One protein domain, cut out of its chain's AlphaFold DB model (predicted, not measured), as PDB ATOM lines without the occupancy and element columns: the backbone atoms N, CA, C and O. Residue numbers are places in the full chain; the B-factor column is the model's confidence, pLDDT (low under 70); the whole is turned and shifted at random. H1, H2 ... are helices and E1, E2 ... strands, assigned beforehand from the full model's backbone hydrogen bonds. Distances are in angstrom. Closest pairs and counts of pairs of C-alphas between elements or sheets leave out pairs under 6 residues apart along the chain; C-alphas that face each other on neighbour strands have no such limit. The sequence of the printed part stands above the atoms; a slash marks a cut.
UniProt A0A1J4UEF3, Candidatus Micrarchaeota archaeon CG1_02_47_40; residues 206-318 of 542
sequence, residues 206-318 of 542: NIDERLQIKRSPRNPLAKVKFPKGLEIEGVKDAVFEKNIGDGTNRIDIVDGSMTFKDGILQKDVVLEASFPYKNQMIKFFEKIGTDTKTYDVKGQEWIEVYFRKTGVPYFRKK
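Overview. This is residues 206 to 318 of the 542 residues of a protein of Candidatus Micrarchaeota archaeon CG1_02_47_40 (UniProt A0A1J4UEF3). A twisted sheet of four strands, E2 E5 E4 E3, and a smaller one of three, E1 E7 E6, stand with their strands roughly crosswise, and the single helix H1 lies by edge strands E2 and E6. Both sheets are antiparallel; residues 232 to 233, in the link from E2 to E3, pair with E6. The 113 printed residues run E1 E2 E3 E4 E5 H1 E6 E7, mostly strand in class, with under half in named elements. The whole is compact, radius of gyration of the C-alphas 13.5 A, spanning 38 by 35 by 22 A.

Arrangement. E1, residues 207 to 210, pairs with inner strand E7, residues 313 to 317: N 207 and O 317 are 2.9 A apart. E2, residues 222 to 226, neighbours E5, residues 269 to 273, with N 224 and O 271 at 2.9 A. E3, residues 238 to 244, and E4, residues 251 to 261, form a hairpin, with N 240 and O 258 at 2.9 A. E4 bends by 102 degrees at residue 254. E4 and E5 are a hairpin, with N 254 and O 270 at 2.9 A; E3 E4 E5 is a meander, each strand the antiparallel neighbour of the one before, and with E2, antiparallel neighbour of E5, a Greek key. H1, residues 278 to 286, only grazes each sheet; its closest C-alphas to E2 are Lys 278 and Val 224, 7.0 A. Every O i to N i+4 pair in H1 is within hydrogen-bond range. E6, residues 301 to 308, forms a hairpin with E7, with N 314 and O 306 at 2.8 A.

Along the chain. E1 begins at C-alpha 207 (-8.992, -61.794, 144.952). E4 spans 20.5 A and E6 20.4 A. E7 ends at C-alpha 317 (-11.174, -65.180, 141.551).

Size, cuts and confidence. The farthest C-alphas, Gly 247 and Asp 291, are 38.9 A apart. The printed part has no cut. Long links join E1 to E2, E2 to E3 and H1 to E6. No printed residue is under 70 in pLDDT.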
ATOM      1  N   ASN A 206      -7.732 -59.076 141.074       84.38
ATOM      2  CA  ASN A 206      -8.280 -60.359 141.482       84.38
ATOM      3  C   ASN A 206      -8.176 -60.550 143.003       84.38
ATOM      4  O   ASN A 206      -7.354 -59.947 143.691       84.38
ATOM      5  N   ILE A 207      -9.042 -61.403 143.544       84.88
ATOM      6  CA  ILE A 207      -8.992 -61.794 144.952       84.88
ATOM      7  C   ILE A 207      -8.184 -63.078 145.065       84.88
ATOM      8  O   ILE A 207      -8.596 -64.102 144.519       84.88
ATOM      9  N   ASP A 208      -7.105 -63.016 145.840       91.31
ATOM     10  CA  ASP A 208      -6.256 -64.146 146.193       91.31
ATOM     11  C   ASP A 208      -6.473 -64.525 147.661       91.31
ATOM     12  O   ASP A 208      -6.057 -63.814 148.579       91.31
ATOM     13  N   GLU A 209      -7.100 -65.674 147.903       92.81
ATOM     14  CA  GLU A 209      -7.432 -66.144 149.251       92.81
ATOM     15  C   GLU A 209      -6.914 -67.560 149.504       92.81
ATOM     16  O   GLU A 209      -6.817 -68.392 148.601       92.81
ATOM     17  N   ARG A 210      -6.599 -67.847 150.772       94.25
ATOM     18  CA  ARG A 210      -6.236 -69.197 151.213       94.25
ATOM     19  C   ARG A 210      -7.431 -70.124 151.070       94.25
ATOM     20  O   ARG A 210      -8.536 -69.788 151.489       94.25
ATOM     21  N   LEU A 211      -7.191 -71.325 150.558       94.56
ATOM     22  CA  LEU A 211      -8.235 -72.343 150.464       94.56
ATOM     23  C   LEU A 211      -8.589 -72.951 151.826       94.56
ATOM     24  O   LEU A 211      -9.706 -73.435 152.001       94.56
ATOM     25  N   GLN A 212      -7.666 -72.915 152.792       94.00
ATOM     26  CA  GLN A 212      -7.883 -73.401 154.151       94.00
ATOM     27  C   GLN A 212      -8.178 -72.273 155.147       94.00
ATOM     28  O   GLN A 212      -7.593 -71.190 155.085       94.00
ATOM     29  N   ILE A 213      -9.008 -72.580 156.144       92.62
ATOM     30  CA  ILE A 213      -9.250 -71.735 157.323       92.62
ATOM     31  C   ILE A 213      -8.763 -72.426 158.600       92.62
ATOM     32  O   ILE A 213      -8.356 -73.588 158.585       92.62
ATOM     33  N   LYS A 214      -8.826 -71.712 159.729       91.69
ATOM     34  CA  LYS A 214      -8.469 -72.268 161.039       91.69
ATOM     35  C   LYS A 214      -9.306 -73.510 161.361       91.69
ATOM     36  O   LYS A 214     -10.543 -73.459 161.347       91.69
ATOM     37  N   ARG A 215      -8.608 -74.586 161.733       90.50
ATOM     38  CA  ARG A 215      -9.180 -75.819 162.278       90.50
ATOM     39  C   ARG A 215      -9.977 -75.504 163.541       90.50
ATOM     40  O   ARG A 215      -9.457 -74.885 164.466       90.50
ATOM     41  N   SER A 216     -11.241 -75.911 163.572       87.69
ATOM     42  CA  SER A 216     -12.109 -75.785 164.748       87.69
ATOM     43  C   SER A 216     -13.252 -76.802 164.674       87.69
ATOM     44  O   SER A 216     -13.541 -77.285 163.582       87.69
ATOM     45  N   PRO A 217     -13.965 -77.090 165.779       84.88
ATOM     46  CA  PRO A 217     -15.155 -77.942 165.736       84.88
ATOM     47  C   PRO A 217     -16.232 -77.469 164.745       84.88
ATOM     48  O   PRO A 217     -16.983 -78.283 164.222       84.88
ATOM     49  N   ARG A 218     -16.292 -76.159 164.449       87.56
ATOM     50  CA  ARG A 218     -17.205 -75.583 163.445       87.56
ATOM     51  C   ARG A 218     -16.701 -75.746 162.005       87.56
ATOM     52  O   ARG A 218     -17.497 -75.671 161.079       87.56
ATOM     53  N   ASN A 219     -15.401 -75.986 161.826       87.38
ATOM     54  CA  ASN A 219     -14.732 -76.130 160.534       87.38
ATOM     55  C   ASN A 219     -14.064 -77.516 160.462       87.38
ATOM     56  O   ASN A 219     -12.845 -77.609 160.653       87.38
ATOM     57  N   PRO A 220     -14.827 -78.602 160.246       89.00
ATOM     58  CA  PRO A 220     -14.279 -79.953 160.257       89.00
ATOM     59  C   PRO A 220     -13.194 -80.135 159.191       89.00
ATOM     60  O   PRO A 220     -13.178 -79.455 158.161       89.00
ATOM     61  N   LEU A 221     -12.273 -81.062 159.456       93.69
ATOM     62  CA  LEU A 221     -11.248 -81.439 158.491       93.69
ATOM     63  C   LEU A 221     -11.887 -82.152 157.303       93.69
ATOM     64  O   LEU A 221     -12.803 -82.961 157.454       93.69
ATOM     65  N   ALA A 222     -11.366 -81.869 156.119       94.75
ATOM     66  CA  ALA A 222     -11.753 -82.544 154.904       94.75
ATOM     67  C   ALA A 222     -10.524 -82.886 154.071       94.75
ATOM     68  O   ALA A 222      -9.615 -82.073 153.910       94.75
ATOM     69  N   LYS A 223     -10.545 -84.085 153.490       95.56
ATOM     70  CA  LYS A 223      -9.593 -84.496 152.461       95.56
ATOM     71  C   LYS A 223     -10.055 -83.981 151.103       95.56
ATOM     72  O   LYS A 223     -11.214 -84.192 150.726       95.56
ATOM     73  N   VAL A 224      -9.156 -83.317 150.386       96.44
ATOM     74  CA  VAL A 224      -9.370 -82.842 149.017       96.44
ATOM     75  C   VAL A 224      -8.186 -83.265 148.160       96.44
ATOM     76  O   VAL A 224      -7.034 -83.067 148.541       96.44
ATOM     77  N   LYS A 225      -8.482 -83.873 147.011       96.25
ATOM     78  CA  LYS A 225      -7.487 -84.271 146.019       96.25
ATOM     79  C   LYS A 225      -7.210 -83.087 145.092       96.25
ATOM     80  O   LYS A 225      -8.101 -82.665 144.363       96.25
ATOM     81  N   PHE A 226      -5.995 -82.566 145.143       96.56
ATOM     82  CA  PHE A 226      -5.488 -81.540 144.242       96.56
ATOM     83  C   PHE A 226      -4.861 -82.234 143.026       96.56
ATOM     84  O   PHE A 226      -3.977 -83.077 143.218       96.56
ATOM     85  N   PRO A 227      -5.329 -81.956 141.798       96.44
ATOM     86  CA  PRO A 227      -4.805 -82.597 140.597       96.44
ATOM     87  C   PRO A 227      -3.377 -82.137 140.292       96.44
ATOM     88  O   PRO A 227      -2.998 -81.010 140.605       96.44
ATOM     89  N   LYS A 228      -2.585 -82.992 139.643       95.75
ATOM     90  CA  LYS A 228      -1.308 -82.599 139.033       95.75
ATOM     91  C   LYS A 228      -1.511 -81.445 138.046       95.75
ATOM     92  O   LYS A 228      -2.584 -81.302 137.463       95.75
ATOM     93  N   GLY A 229      -0.458 -80.675 137.800       95.69
ATOM     94  CA  GLY A 229      -0.489 -79.560 136.851       95.69
ATOM     95  C   GLY A 229      -0.793 -78.194 137.470       95.69
ATOM     96  O   GLY A 229      -0.627 -77.196 136.785       95.69
ATOM     97  N   LEU A 230      -1.190 -78.123 138.747       96.81
ATOM     98  CA  LEU A 230      -1.371 -76.844 139.442       96.81
ATOM     99  C   LEU A 230      -0.030 -76.135 139.668       96.81
ATOM    100  O   LEU A 230       0.974 -76.784 139.977       96.81
ATOM    101  N   GLU A 231      -0.029 -74.812 139.557       97.31
ATOM    102  CA  GLU A 231       1.187 -74.002 139.633       97.31
ATOM    103  C   GLU A 231       1.607 -73.679 141.076       97.31
ATOM    104  O   GLU A 231       0.787 -73.689 142.002       97.31
ATOM    105  N   ILE A 232       2.890 -73.355 141.268       97.44
ATOM    106  CA  ILE A 232       3.421 -72.732 142.481       97.44
ATOM    107  C   ILE A 232       4.056 -71.368 142.175       97.44
ATOM    108  O   ILE A 232       4.966 -71.237 141.363       97.44
ATOM    109  N   GLU A 233       3.594 -70.337 142.876       96.50
ATOM    110  CA  GLU A 233       4.049 -68.960 142.721       96.50
ATOM    111  C   GLU A 233       5.183 -68.633 143.709       96.50
ATOM    112  O   GLU A 233       5.108 -68.907 144.915       96.50
ATOM    113  N   GLY A 234       6.235 -67.985 143.206       94.69
ATOM    114  CA  GLY A 234       7.360 -67.488 144.003       94.69
ATOM    115  C   GLY A 234       8.501 -68.486 144.230       94.69
ATOM    116  O   GLY A 234       9.448 -68.153 144.944       94.69
ATOM    117  N   VAL A 235       8.435 -69.687 143.645       95.44
ATOM    118  CA  VAL A 235       9.522 -70.682 143.588       95.44
ATOM    119  C   VAL A 235       9.303 -71.611 142.385       95.44
ATOM    120  O   VAL A 235       8.164 -71.797 141.980       95.44
ATOM    121  N   LYS A 236      10.365 -72.183 141.799       93.69
ATOM    122  CA  LYS A 236      10.245 -73.156 140.692       93.69
ATOM    123  C   LYS A 236      10.216 -74.604 141.182       93.69
ATOM    124  O   LYS A 236       9.291 -75.345 140.867       93.69
ATOM    125  N   ASP A 237      11.195 -74.982 141.995       97.25
ATOM    126  CA  ASP A 237      11.320 -76.341 142.519       97.25
ATOM    127  C   ASP A 237      11.109 -76.338 144.032       97.25
ATOM    128  O   ASP A 237      11.737 -75.564 144.757       97.25
ATOM    129  N   ALA A 238      10.216 -77.196 144.521       96.44
ATOM    130  CA  ALA A 238       9.915 -77.297 145.946       96.44
ATOM    131  C   ALA A 238       9.422 -78.698 146.317       96.44
ATOM    132  O   ALA A 238       8.724 -79.354 145.543       96.44
ATOM    133  N   VAL A 239       9.745 -79.143 147.531       96.44
ATOM    134  CA  VAL A 239       9.231 -80.390 148.105       96.44
ATOM    135  C   VAL A 239       8.710 -80.102 149.504       96.44
ATOM    136  O   VAL A 239       9.433 -79.568 150.340       96.44
ATOM    137  N   PHE A 240       7.460 -80.475 149.756       95.62
ATOM    138  CA  PHE A 240       6.834 -80.397 151.070       95.62
ATOM    139  C   PHE A 240       6.534 -81.812 151.561       95.62
ATOM    140  O   PHE A 240       5.903 -82.599 150.851       95.62
ATOM    141  N   GLU A 241       6.985 -82.137 152.772       93.69
ATOM    142  CA  GLU A 241       6.824 -83.462 153.374       93.69
ATOM    143  C   GLU A 241       5.908 -83.403 154.593       93.69
ATOM    144  O   GLU A 241       6.064 -82.536 155.451       93.69
ATOM    145  N   LYS A 242       5.001 -84.382 154.712       90.50
ATOM    146  CA  LYS A 242       4.081 -84.596 155.847       90.50
ATOM    147  C   LYS A 242       3.029 -83.501 156.056       90.50
ATOM    148  O   LYS A 242       1.856 -83.825 156.204       90.50
ATOM    149  N   ASN A 243       3.414 -82.231 156.137       92.31
ATOM    150  CA  ASN A 243       2.502 -81.120 156.394       92.31
ATOM    151  C   ASN A 243       3.056 -79.766 155.919       92.31
ATOM    152  O   ASN A 243       4.229 -79.632 155.580       92.31
ATOM    153  N   ILE A 244       2.173 -78.770 155.906       93.25
ATOM    154  CA  ILE A 244       2.447 -77.383 155.539       93.25
ATOM    155  C   ILE A 244       1.948 -76.480 156.661       93.25
ATOM    156  O   ILE A 244       0.766 -76.520 157.021       93.25
ATOM    157  N   GLY A 245       2.844 -75.635 157.172       87.31
ATOM    158  CA  GLY A 245       2.573 -74.778 158.324       87.31
ATOM    159  C   GLY A 245       2.317 -75.568 159.610       87.31
ATOM    160  O   GLY A 245       2.463 -76.784 159.665       87.31
ATOM    161  N   ASP A 246       1.909 -74.867 160.660       85.50
ATOM    162  CA  ASP A 246       1.721 -75.429 161.994       85.50
ATOM    163  C   ASP A 246       0.410 -74.961 162.655       85.50
ATOM    164  O   ASP A 246      -0.414 -74.227 162.086       85.50
ATOM    165  N   GLY A 247       0.170 -75.477 163.863       87.06
ATOM    166  CA  GLY A 247      -0.962 -75.099 164.704       87.06
ATOM    167  C   GLY A 247      -2.322 -75.255 164.019       87.06
ATOM    168  O   GLY A 247      -2.593 -76.217 163.298       87.06
ATOM    169  N   THR A 248      -3.210 -74.288 164.246       85.94
ATOM    170  CA  THR A 248      -4.587 -74.326 163.730       85.94
ATOM    171  C   THR A 248      -4.688 -74.087 162.223       85.94
ATOM    172  O   THR A 248      -5.768 -74.263 161.672       85.94
ATOM    173  N   ASN A 249      -3.610 -73.664 161.556       88.50
ATOM    174  CA  ASN A 249      -3.575 -73.408 160.108       88.50
ATOM    175  C   ASN A 249      -2.850 -74.510 159.322       88.50
ATOM    176  O   ASN A 249      -2.713 -74.387 158.103       88.50
ATOM    177  N   ARG A 250      -2.387 -75.559 160.015       92.75
ATOM    178  CA  ARG A 250      -1.696 -76.710 159.435       92.75
ATOM    179  C   ARG A 250      -2.522 -77.341 158.311       92.75
ATOM    180  O   ARG A 250      -3.749 -77.445 158.412       92.75
ATOM    181  N   ILE A 251      -1.842 -77.829 157.282       95.75
ATOM    182  CA  ILE A 251      -2.401 -78.663 156.210       95.75
ATOM    183  C   ILE A 251      -1.614 -79.964 156.184       95.75
ATOM    184  O   ILE A 251      -0.391 -79.933 156.104       95.75
ATOM    185  N   ASP A 252      -2.301 -81.095 156.270       96.06
ATOM    186  CA  ASP A 252      -1.668 -82.411 156.251       96.06
ATOM    187  C   ASP A 252      -1.579 -82.942 154.820       96.06
ATOM    188  O   ASP A 252      -2.556 -82.894 154.075       96.06
ATOM    189  N   ILE A 253      -0.403 -83.440 154.434       96.31
ATOM    190  CA  ILE A 253      -0.170 -84.102 153.148       96.31
ATOM    191  C   ILE A 253      -0.383 -85.594 153.388       96.31
ATOM    192  O   ILE A 253       0.426 -86.241 154.050       96.31
ATOM    193  N   VAL A 254      -1.493 -86.134 152.886       92.69
ATOM    194  CA  VAL A 254      -1.922 -87.504 153.204       92.69
ATOM    195  C   VAL A 254      -1.035 -88.543 152.504       92.69
ATOM    196  O   VAL A 254      -0.656 -89.530 153.127       92.69
ATOM    197  N   ASP A 255      -0.630 -88.286 151.255       74.25
ATOM    198  CA  ASP A 255       0.094 -89.250 150.408       74.25
ATOM    199  C   ASP A 255       1.579 -88.880 150.203       74.25
ATOM    200  O   ASP A 255       2.073 -88.665 149.087       74.25
ATOM    201  N   GLY A 256       2.316 -88.817 151.315       80.19
ATOM    202  CA  GLY A 256       3.774 -88.667 151.335       80.19
ATOM    203  C   GLY A 256       4.246 -87.223 151.157       80.19
ATOM    204  O   GLY A 256       4.295 -86.458 152.122       80.19
ATOM    205  N   SER A 257       4.649 -86.871 149.935       90.94
ATOM    206  CA  SER A 257       5.224 -85.566 149.592       90.94
ATOM    207  C   SER A 257       4.482 -84.877 148.449       90.94
ATOM    208  O   SER A 257       4.000 -85.522 147.510       90.94
ATOM    209  N   MET A 258       4.429 -83.548 148.525       95.69
ATOM    210  CA  MET A 258       3.970 -82.659 147.464       95.69
ATOM    211  C   MET A 258       5.196 -82.042 146.786       95.69
ATOM    212  O   MET A 258       5.968 -81.337 147.436       95.69
ATOM    213  N   THR A 259       5.392 -82.325 145.498       96.81
ATOM    214  CA  THR A 259       6.602 -81.946 144.755       96.81
ATOM    215  C   THR A 259       6.255 -81.079 143.555       96.81
ATOM    216  O   THR A 259       5.436 -81.474 142.723       96.81
ATOM    217  N   PHE A 260       6.939 -79.945 143.448       97.56
ATOM    218  CA  PHE A 260       6.906 -79.042 142.307       97.56
ATOM    219  C   PHE A 260       8.238 -79.093 141.568       97.56
ATOM    220  O   PHE A 260       9.294 -79.105 142.207       97.56
ATOM    221  N   LYS A 261       8.169 -79.121 140.237       97.44
ATOM    222  CA  LYS A 261       9.307 -78.890 139.344       97.44
ATOM    223  C   LYS A 261       8.904 -77.909 138.261       97.44
ATOM    224  O   LYS A 261       7.779 -78.005 137.770       97.44
ATOM    225  N   ASP A 262       9.795 -76.985 137.922       96.44
ATOM    226  CA  ASP A 262       9.536 -75.927 136.934       96.44
ATOM    227  C   ASP A 262       8.238 -75.139 137.211       96.44
ATOM    228  O   ASP A 262       7.560 -74.675 136.301       96.44
ATOM    229  N   GLY A 263       7.876 -74.994 138.488       96.50
ATOM    230  CA  GLY A 263       6.669 -74.302 138.931       96.50
ATOM    231  C   GLY A 263       5.394 -75.149 138.904       96.50
ATOM    232  O   GLY A 263       4.342 -74.627 139.239       96.50
ATOM    233  N   ILE A 264       5.452 -76.441 138.559       97.69
ATOM    234  CA  ILE A 264       4.262 -77.281 138.341       97.69
ATOM    235  C   ILE A 264       4.208 -78.467 139.307       97.69
ATOM    236  O   ILE A 264       5.198 -79.177 139.506       97.69
ATOM    237  N   LEU A 265       3.025 -78.732 139.869       97.25
ATOM    238  CA  LEU A 265       2.754 -79.896 140.710       97.25
ATOM    239  C   LEU A 265       2.851 -81.195 139.898       97.25
ATOM    240  O   LEU A 265       2.098 -81.418 138.949       97.25
ATOM    241  N   GLN A 266       3.748 -82.089 140.309       97.31
ATOM    242  CA  GLN A 266       4.143 -83.248 139.500       97.31
ATOM    243  C   GLN A 266       3.156 -84.426 139.542       97.31
ATOM    244  O   GLN A 266       3.088 -85.222 138.604       97.31
ATOM    245  N   LYS A 267       2.389 -84.565 140.625       95.25
ATOM    246  CA  LYS A 267       1.419 -85.650 140.829       95.25
ATOM    247  C   LYS A 267       0.216 -85.144 141.609       95.25
ATOM    248  O   LYS A 267       0.333 -84.173 142.353       95.25
ATOM    249  N   ASP A 268      -0.907 -85.840 141.478       96.06
ATOM    250  CA  ASP A 268      -2.064 -85.581 142.324       96.06
ATOM    251  C   ASP A 268      -1.668 -85.739 143.800       96.06
ATOM    252  O   ASP A 268      -0.936 -86.666 144.158       96.06
ATOM    253  N   VAL A 269      -2.165 -84.852 144.660       95.94
ATOM    254  CA  VAL A 269      -1.891 -84.887 146.099       95.94
ATOM    255  C   VAL A 269      -3.181 -84.744 146.890       95.94
ATOM    256  O   VAL A 269      -4.032 -83.914 146.576       95.94
ATOM    257  N   VAL A 270      -3.349 -85.554 147.932       96.94
ATOM    258  CA  VAL A 270      -4.470 -85.409 148.861       96.94
ATOM    259  C   VAL A 270      -4.019 -84.568 150.047       96.94
ATOM    260  O   VAL A 270      -3.099 -84.943 150.774       96.94
ATOM    261  N   LEU A 271      -4.685 -83.431 150.238       96.69
ATOM    262  CA  LEU A 271      -4.468 -82.542 151.373       96.69
ATOM    263  C   LEU A 271      -5.637 -82.648 152.349       96.69
ATOM    264  O   LEU A 271      -6.796 -82.709 151.932       96.69
ATOM    265  N   GLU A 272      -5.340 -82.634 153.645       96.25
ATOM    266  CA  GLU A 272      -6.328 -82.608 154.722       96.25
ATOM    267  C   GLU A 272      -6.202 -81.323 155.548       96.25
ATOM    268  O   GLU A 272      -5.191 -81.050 156.201       96.25
ATOM    269  N   ALA A 273      -7.251 -80.507 155.502       95.75
ATOM    270  CA  ALA A 273      -7.393 -79.283 156.281       95.75
ATOM    271  C   ALA A 273      -8.873 -78.894 156.371       95.75
ATOM    272  O   ALA A 273      -9.748 -79.559 155.814       95.75
ATOM    273  N   SER A 274      -9.172 -77.801 157.064       95.12
ATOM    274  CA  SER A 274     -10.514 -77.219 157.067       95.12
ATOM    275  C   SER A 274     -10.737 -76.402 155.790       95.12
ATOM    276  O   SER A 274     -10.325 -75.243 155.716       95.12
ATOM    277  N   PHE A 275     -11.376 -77.013 154.788       94.81
ATOM    278  CA  PHE A 275     -11.663 -76.411 153.479       94.81
ATOM    279  C   PHE A 275     -13.144 -75.987 153.369       94.81
ATOM    280  O   PHE A 275     -13.985 -76.824 153.027       94.81
ATOM    281  N   PRO A 276     -13.504 -74.709 153.613       90.62
ATOM    282  CA  PRO A 276     -14.900 -74.255 153.570       90.62
ATOM    283  C   PRO A 276     -15.506 -74.328 152.161       90.62
ATOM    284  O   PRO A 276     -16.713 -74.488 152.011       90.62
ATOM    285  N   TYR A 277     -14.666 -74.266 151.122       89.50
ATOM    286  CA  TYR A 277     -15.082 -74.264 149.719       89.50
ATOM    287  C   TYR A 277     -14.878 -75.614 149.019       89.50
ATOM    288  O   TYR A 277     -14.807 -75.656 147.795       89.50
ATOM    289  N   LYS A 278     -14.809 -76.733 149.762       90.94
ATOM    290  CA  LYS A 278     -14.514 -78.072 149.210       90.94
ATOM    291  C   LYS A 278     -15.287 -78.398 147.927       90.94
ATOM    292  O   LYS A 278     -14.688 -78.798 146.935       90.94
ATOM    293  N   ASN A 279     -16.609 -78.229 147.934       91.12
ATOM    294  CA  ASN A 279     -17.441 -78.574 146.776       91.12
ATOM    295  C   ASN A 279     -17.155 -77.665 145.570       91.12
ATOM    296  O   ASN A 279     -17.186 -78.128 144.436       91.12
ATOM    297  N   GLN A 280     -16.851 -76.389 145.814       91.12
ATOM    298  CA  GLN A 280     -16.467 -75.441 144.770       91.12
ATOM    299  C   GLN A 280     -15.103 -75.802 144.172       91.12
ATOM    300  O   GLN A 280     -14.949 -75.773 142.957       91.12
ATOM    301  N   MET A 281     -14.141 -76.195 145.014       92.81
ATOM    302  CA  MET A 281     -12.818 -76.651 144.578       92.81
ATOM    303  C   MET A 281     -12.925 -77.883 143.681       92.81
ATOM    304  O   MET A 281     -12.323 -77.913 142.618       92.81
ATOM    305  N   ILE A 282     -13.725 -78.878 144.083       92.81
ATOM    306  CA  ILE A 282     -13.932 -80.099 143.292       92.81
ATOM    307  C   ILE A 282     -14.531 -79.751 141.924       92.81
ATOM    308  O   ILE A 282     -13.973 -80.149 140.908       92.81
ATOM    309  N   LYS A 283     -15.586 -78.923 141.888       92.56
ATOM    310  CA  LYS A 283     -16.181 -78.437 140.630       92.56
ATOM    311  C   LYS A 283     -15.184 -77.671 139.759       92.56
ATOM    312  O   LYS A 283     -15.248 -77.773 138.539       92.56
ATOM    313  N   PHE A 284     -14.298 -76.882 140.371       94.12
ATOM    314  CA  PHE A 284     -13.242 -76.176 139.651       94.12
ATOM    315  C   PHE A 284     -12.253 -77.172 139.031       94.12
ATOM    316  O   PHE A 284     -11.981 -77.095 137.838       94.12
ATOM    317  N   PHE A 285     -11.775 -78.148 139.811       95.06
ATOM    318  CA  PHE A 285     -10.829 -79.167 139.351       95.06
ATOM    319  C   PHE A 285     -11.385 -80.046 138.226       95.06
ATOM    320  O   PHE A 285     -10.653 -80.349 137.291       95.06
ATOM    321  N   GLU A 286     -12.670 -80.408 138.274       92.69
ATOM    322  CA  GLU A 286     -13.352 -81.174 137.214       92.69
ATOM    323  C   GLU A 286     -13.388 -80.446 135.862       92.69
ATOM    324  O   GLU A 286     -13.534 -81.084 134.822       92.69
ATOM    325  N   LYS A 287     -13.254 -79.116 135.871       91.31
ATOM    326  CA  LYS A 287     -13.322 -78.263 134.680       91.31
ATOM    327  C   LYS A 287     -11.958 -77.812 134.166       91.31
ATOM    328  O   LYS A 287     -11.904 -77.175 133.111       91.31
ATOM    329  N   ILE A 288     -10.870 -78.129 134.871       88.38
ATOM    330  CA  ILE A 288      -9.511 -77.818 134.410       88.38
ATOM    331  C   ILE A 288      -9.287 -78.470 133.039       88.38
ATOM    332  O   ILE A 288      -9.527 -79.662 132.862       88.38
ATOM    333  N   GLY A 289      -8.824 -77.677 132.070       82.44
ATOM    334  CA  GLY A 289      -8.609 -78.129 130.691       82.44
ATOM    335  C   GLY A 289      -9.868 -78.152 129.814       82.44
ATOM    336  O   GLY A 289      -9.809 -78.673 128.704       82.44
ATOM    337  N   THR A 290     -10.990 -77.595 130.285       88.31
ATOM    338  CA  THR A 290     -12.222 -77.400 129.499       88.31
ATOM    339  C   THR A 290     -12.491 -75.912 129.251       88.31
ATOM    340  O   THR A 290     -12.016 -75.068 130.007       88.31
ATOM    341  N   ASP A 291     -13.341 -75.583 128.274       86.31
ATOM    342  CA  ASP A 291     -13.801 -74.201 128.025       86.31
ATOM    343  C   ASP A 291     -14.864 -73.714 129.035       86.31
ATOM    344  O   ASP A 291     -15.419 -72.619 128.911       86.31
ATOM    345  N   THR A 292     -15.201 -74.531 130.040       87.69
ATOM    346  CA  THR A 292     -16.278 -74.217 130.984       87.69
ATOM    347  C   THR A 292     -15.768 -73.491 132.224       87.69
ATOM    348  O   THR A 292     -14.894 -73.962 132.948       87.69
ATOM    349  N   LYS A 293     -16.380 -72.342 132.523       89.94
ATOM    350  CA  LYS A 293     -16.024 -71.505 133.673       89.94
ATOM    351  C   LYS A 293     -16.682 -71.973 134.968       89.94
ATOM    352  O   LYS A 293     -17.713 -72.661 134.975       89.94
ATOM    353  N   THR A 294     -16.092 -71.570 136.087       89.62
ATOM    354  CA  THR A 294     -16.588 -71.852 137.436       89.62
ATOM    355  C   THR A 294     -16.890 -70.547 138.153       89.62
ATOM    356  O   THR A 294     -16.049 -69.657 138.179       89.62
ATOM    357  N   TYR A 295     -18.076 -70.443 138.749       88.81
ATOM    358  CA  TYR A 295     -18.541 -69.234 139.426       88.81
ATOM    359  C   TYR A 295     -18.920 -69.542 140.869       88.81
ATOM    360  O   TYR A 295     -19.425 -70.632 141.150       88.81
ATOM    361  N   ASP A 296     -18.668 -68.607 141.784       85.44
ATOM    362  CA  ASP A 296     -19.188 -68.698 143.149       85.44
ATOM    363  C   ASP A 296     -20.662 -68.258 143.240       85.44
ATOM    364  O   ASP A 296     -21.283 -67.858 142.255       85.44
ATOM    365  N   VAL A 297     -21.237 -68.332 144.444       82.50
ATOM    366  CA  VAL A 297     -22.641 -67.952 144.703       82.50
ATOM    367  C   VAL A 297     -22.938 -66.470 144.449       82.50
ATOM    368  O   VAL A 297     -24.102 -66.097 144.358       82.50
ATOM    369  N   LYS A 298     -21.903 -65.627 144.339       76.56
ATOM    370  CA  LYS A 298     -22.006 -64.201 144.009       76.56
ATOM    371  C   LYS A 298     -21.763 -63.937 142.517       76.56
ATOM    372  O   LYS A 298     -21.680 -62.782 142.118       76.56
ATOM    373  N   GLY A 299     -21.619 -64.985 141.702       84.00
ATOM    374  CA  GLY A 299     -21.344 -64.878 140.269       84.00
ATOM    375  C   GLY A 299     -19.885 -64.561 139.929       84.00
ATOM    376  O   GLY A 299     -19.598 -64.215 138.787       84.00
ATOM    377  N   GLN A 300     -18.948 -64.668 140.879       84.94
ATOM    378  CA  GLN A 300     -17.537 -64.360 140.632       84.94
ATOM    379  C   GLN A 300     -16.823 -65.541 139.970       84.94
ATOM    380  O   GLN A 300     -16.848 -66.654 140.498       84.94
ATOM    381  N   GLU A 301     -16.156 -65.294 138.842       89.94
ATOM    382  CA  GLU A 301     -15.370 -66.301 138.120       89.94
ATOM    383  C   GLU A 301     -14.142 -66.720 138.942       89.94
ATOM    384  O   GLU A 301     -13.306 -65.884 139.282       89.94
ATOM    385  N   TRP A 302     -14.012 -68.010 139.240       91.44
ATOM    386  CA  TRP A 302     -12.767 -68.600 139.728       91.44
ATOM    387  C   TRP A 302     -11.826 -68.765 138.542       91.44
ATOM    388  O   TRP A 302     -12.175 -69.435 137.571       91.44
ATOM    389  N   ILE A 303     -10.663 -68.132 138.625       91.88
ATOM    390  CA  ILE A 303      -9.667 -68.103 137.555       91.88
ATOM    391  C   ILE A 303      -8.740 -69.303 137.701       91.88
ATOM    392  O   ILE A 303      -8.543 -70.053 136.752       91.88
ATOM    393  N   GLU A 304      -8.198 -69.502 138.902       93.62
ATOM    394  CA  GLU A 304      -7.223 -70.556 139.156       93.62
ATOM    395  C   GLU A 304      -7.177 -70.990 140.619       93.62
ATOM    396  O   GLU A 304      -7.627 -70.293 141.536       93.62
ATOM    397  N   VAL A 305      -6.582 -72.161 140.819       96.12
ATOM    398  CA  VAL A 305      -6.123 -72.665 142.108       96.12
ATOM    399  C   VAL A 305      -4.631 -72.925 141.970       96.12
ATOM    400  O   VAL A 305      -4.210 -73.612 141.045       96.12
ATOM    401  N   TYR A 306      -3.841 -72.389 142.886       96.75
ATOM    402  CA  TYR A 306      -2.386 -72.449 142.823       96.75
ATOM    403  C   TYR A 306      -1.798 -72.546 144.232       96.75
ATOM    404  O   TYR A 306      -2.506 -72.438 145.236       96.75
ATOM    405  N   PHE A 307      -0.497 -72.765 144.334       97.44
ATOM    406  CA  PHE A 307       0.229 -72.807 145.598       97.44
ATOM    407  C   PHE A 307       1.155 -71.601 145.712       97.44
ATOM    408  O   PHE A 307       1.715 -71.150 144.725       97.44
ATOM    409  N   ARG A 308       1.385 -71.070 146.913       96.94
ATOM    410  CA  ARG A 308       2.481 -70.102 147.124       96.94
ATOM    411  C   ARG A 308       3.764 -70.824 147.514       96.94
ATOM    412  O   ARG A 308       3.702 -71.964 147.959       96.94
ATOM    413  N   LYS A 309       4.914 -70.140 147.470       96.31
ATOM    414  CA  LYS A 309       6.233 -70.661 147.904       96.31
ATOM    415  C   LYS A 309       6.266 -71.352 149.278       96.31
ATOM    416  O   LYS A 309       7.199 -72.082 149.579       96.31
ATOM    417  N   THR A 310       5.268 -71.108 150.124       95.25
ATOM    418  CA  THR A 310       5.092 -71.763 151.427       95.25
ATOM    419  C   THR A 310       4.404 -73.130 151.350       95.25
ATOM    420  O   THR A 310       4.248 -73.765 152.384       95.25
ATOM    421  N   GLY A 311       3.941 -73.562 150.176       94.62
ATOM    422  CA  GLY A 311       3.125 -74.760 149.963       94.62
ATOM    423  C   GLY A 311       1.638 -74.555 150.269       94.62
ATOM    424  O   GLY A 311       0.835 -75.463 150.096       94.62
ATOM    425  N   VAL A 312       1.229 -73.375 150.738       96.38
ATOM    426  CA  VAL A 312      -0.182 -73.121 151.056       96.38
ATOM    427  C   VAL A 312      -0.989 -72.971 149.758       96.38
ATOM    428  O   VAL A 312      -0.583 -72.163 148.919       96.38
ATOM    429  N   PRO A 313      -2.118 -73.691 149.595       96.69
ATOM    430  CA  PRO A 313      -3.000 -73.552 148.446       96.69
ATOM    431  C   PRO A 313      -3.858 -72.284 148.546       96.69
ATOM    432  O   PRO A 313      -4.447 -71.978 149.589       96.69
ATOM    433  N   TYR A 314      -3.949 -71.576 147.431       97.19
ATOM    434  CA  TYR A 314      -4.742 -70.378 147.214       97.19
ATOM    435  C   TYR A 314      -5.696 -70.596 146.043       97.19
ATOM    436  O   TYR A 314      -5.467 -71.439 145.177       97.19
ATOM    437  N   PHE A 315      -6.766 -69.814 146.012       94.88
ATOM    438  CA  PHE A 315      -7.546 -69.618 144.801       94.88
ATOM    439  C   PHE A 315      -7.520 -68.147 144.414       94.88
ATOM    440  O   PHE A 315      -7.466 -67.272 145.283       94.88
ATOM    441  N   ARG A 316      -7.583 -67.900 143.108       93.12
ATOM    442  CA  ARG A 316      -7.744 -66.573 142.530       93.12
ATOM    443  C   ARG A 316      -9.109 -66.485 141.869       93.12
ATOM    444  O   ARG A 316      -9.459 -67.332 141.046       93.12
ATOM    445  N   LYS A 317      -9.887 -65.459 142.205       90.25
ATOM    446  CA  LYS A 317     -11.174 -65.180 141.551       90.25
ATOM    447  C   LYS A 317     -11.279 -63.734 141.095       90.25
ATOM    448  O   LYS A 317     -10.719 -62.844 141.732       90.25
ATOM    449  N   LYS A 318     -12.055 -63.497 140.036       85.81
ATOM    450  CA  LYS A 318     -12.391 -62.145 139.591       85.81
ATOM    451  C   LYS A 318     -13.143 -61.415 140.687       85.81
ATOM    452  O   LYS A 318     -14.153 -61.895 141.214       85.81
TER     453      LYS A 318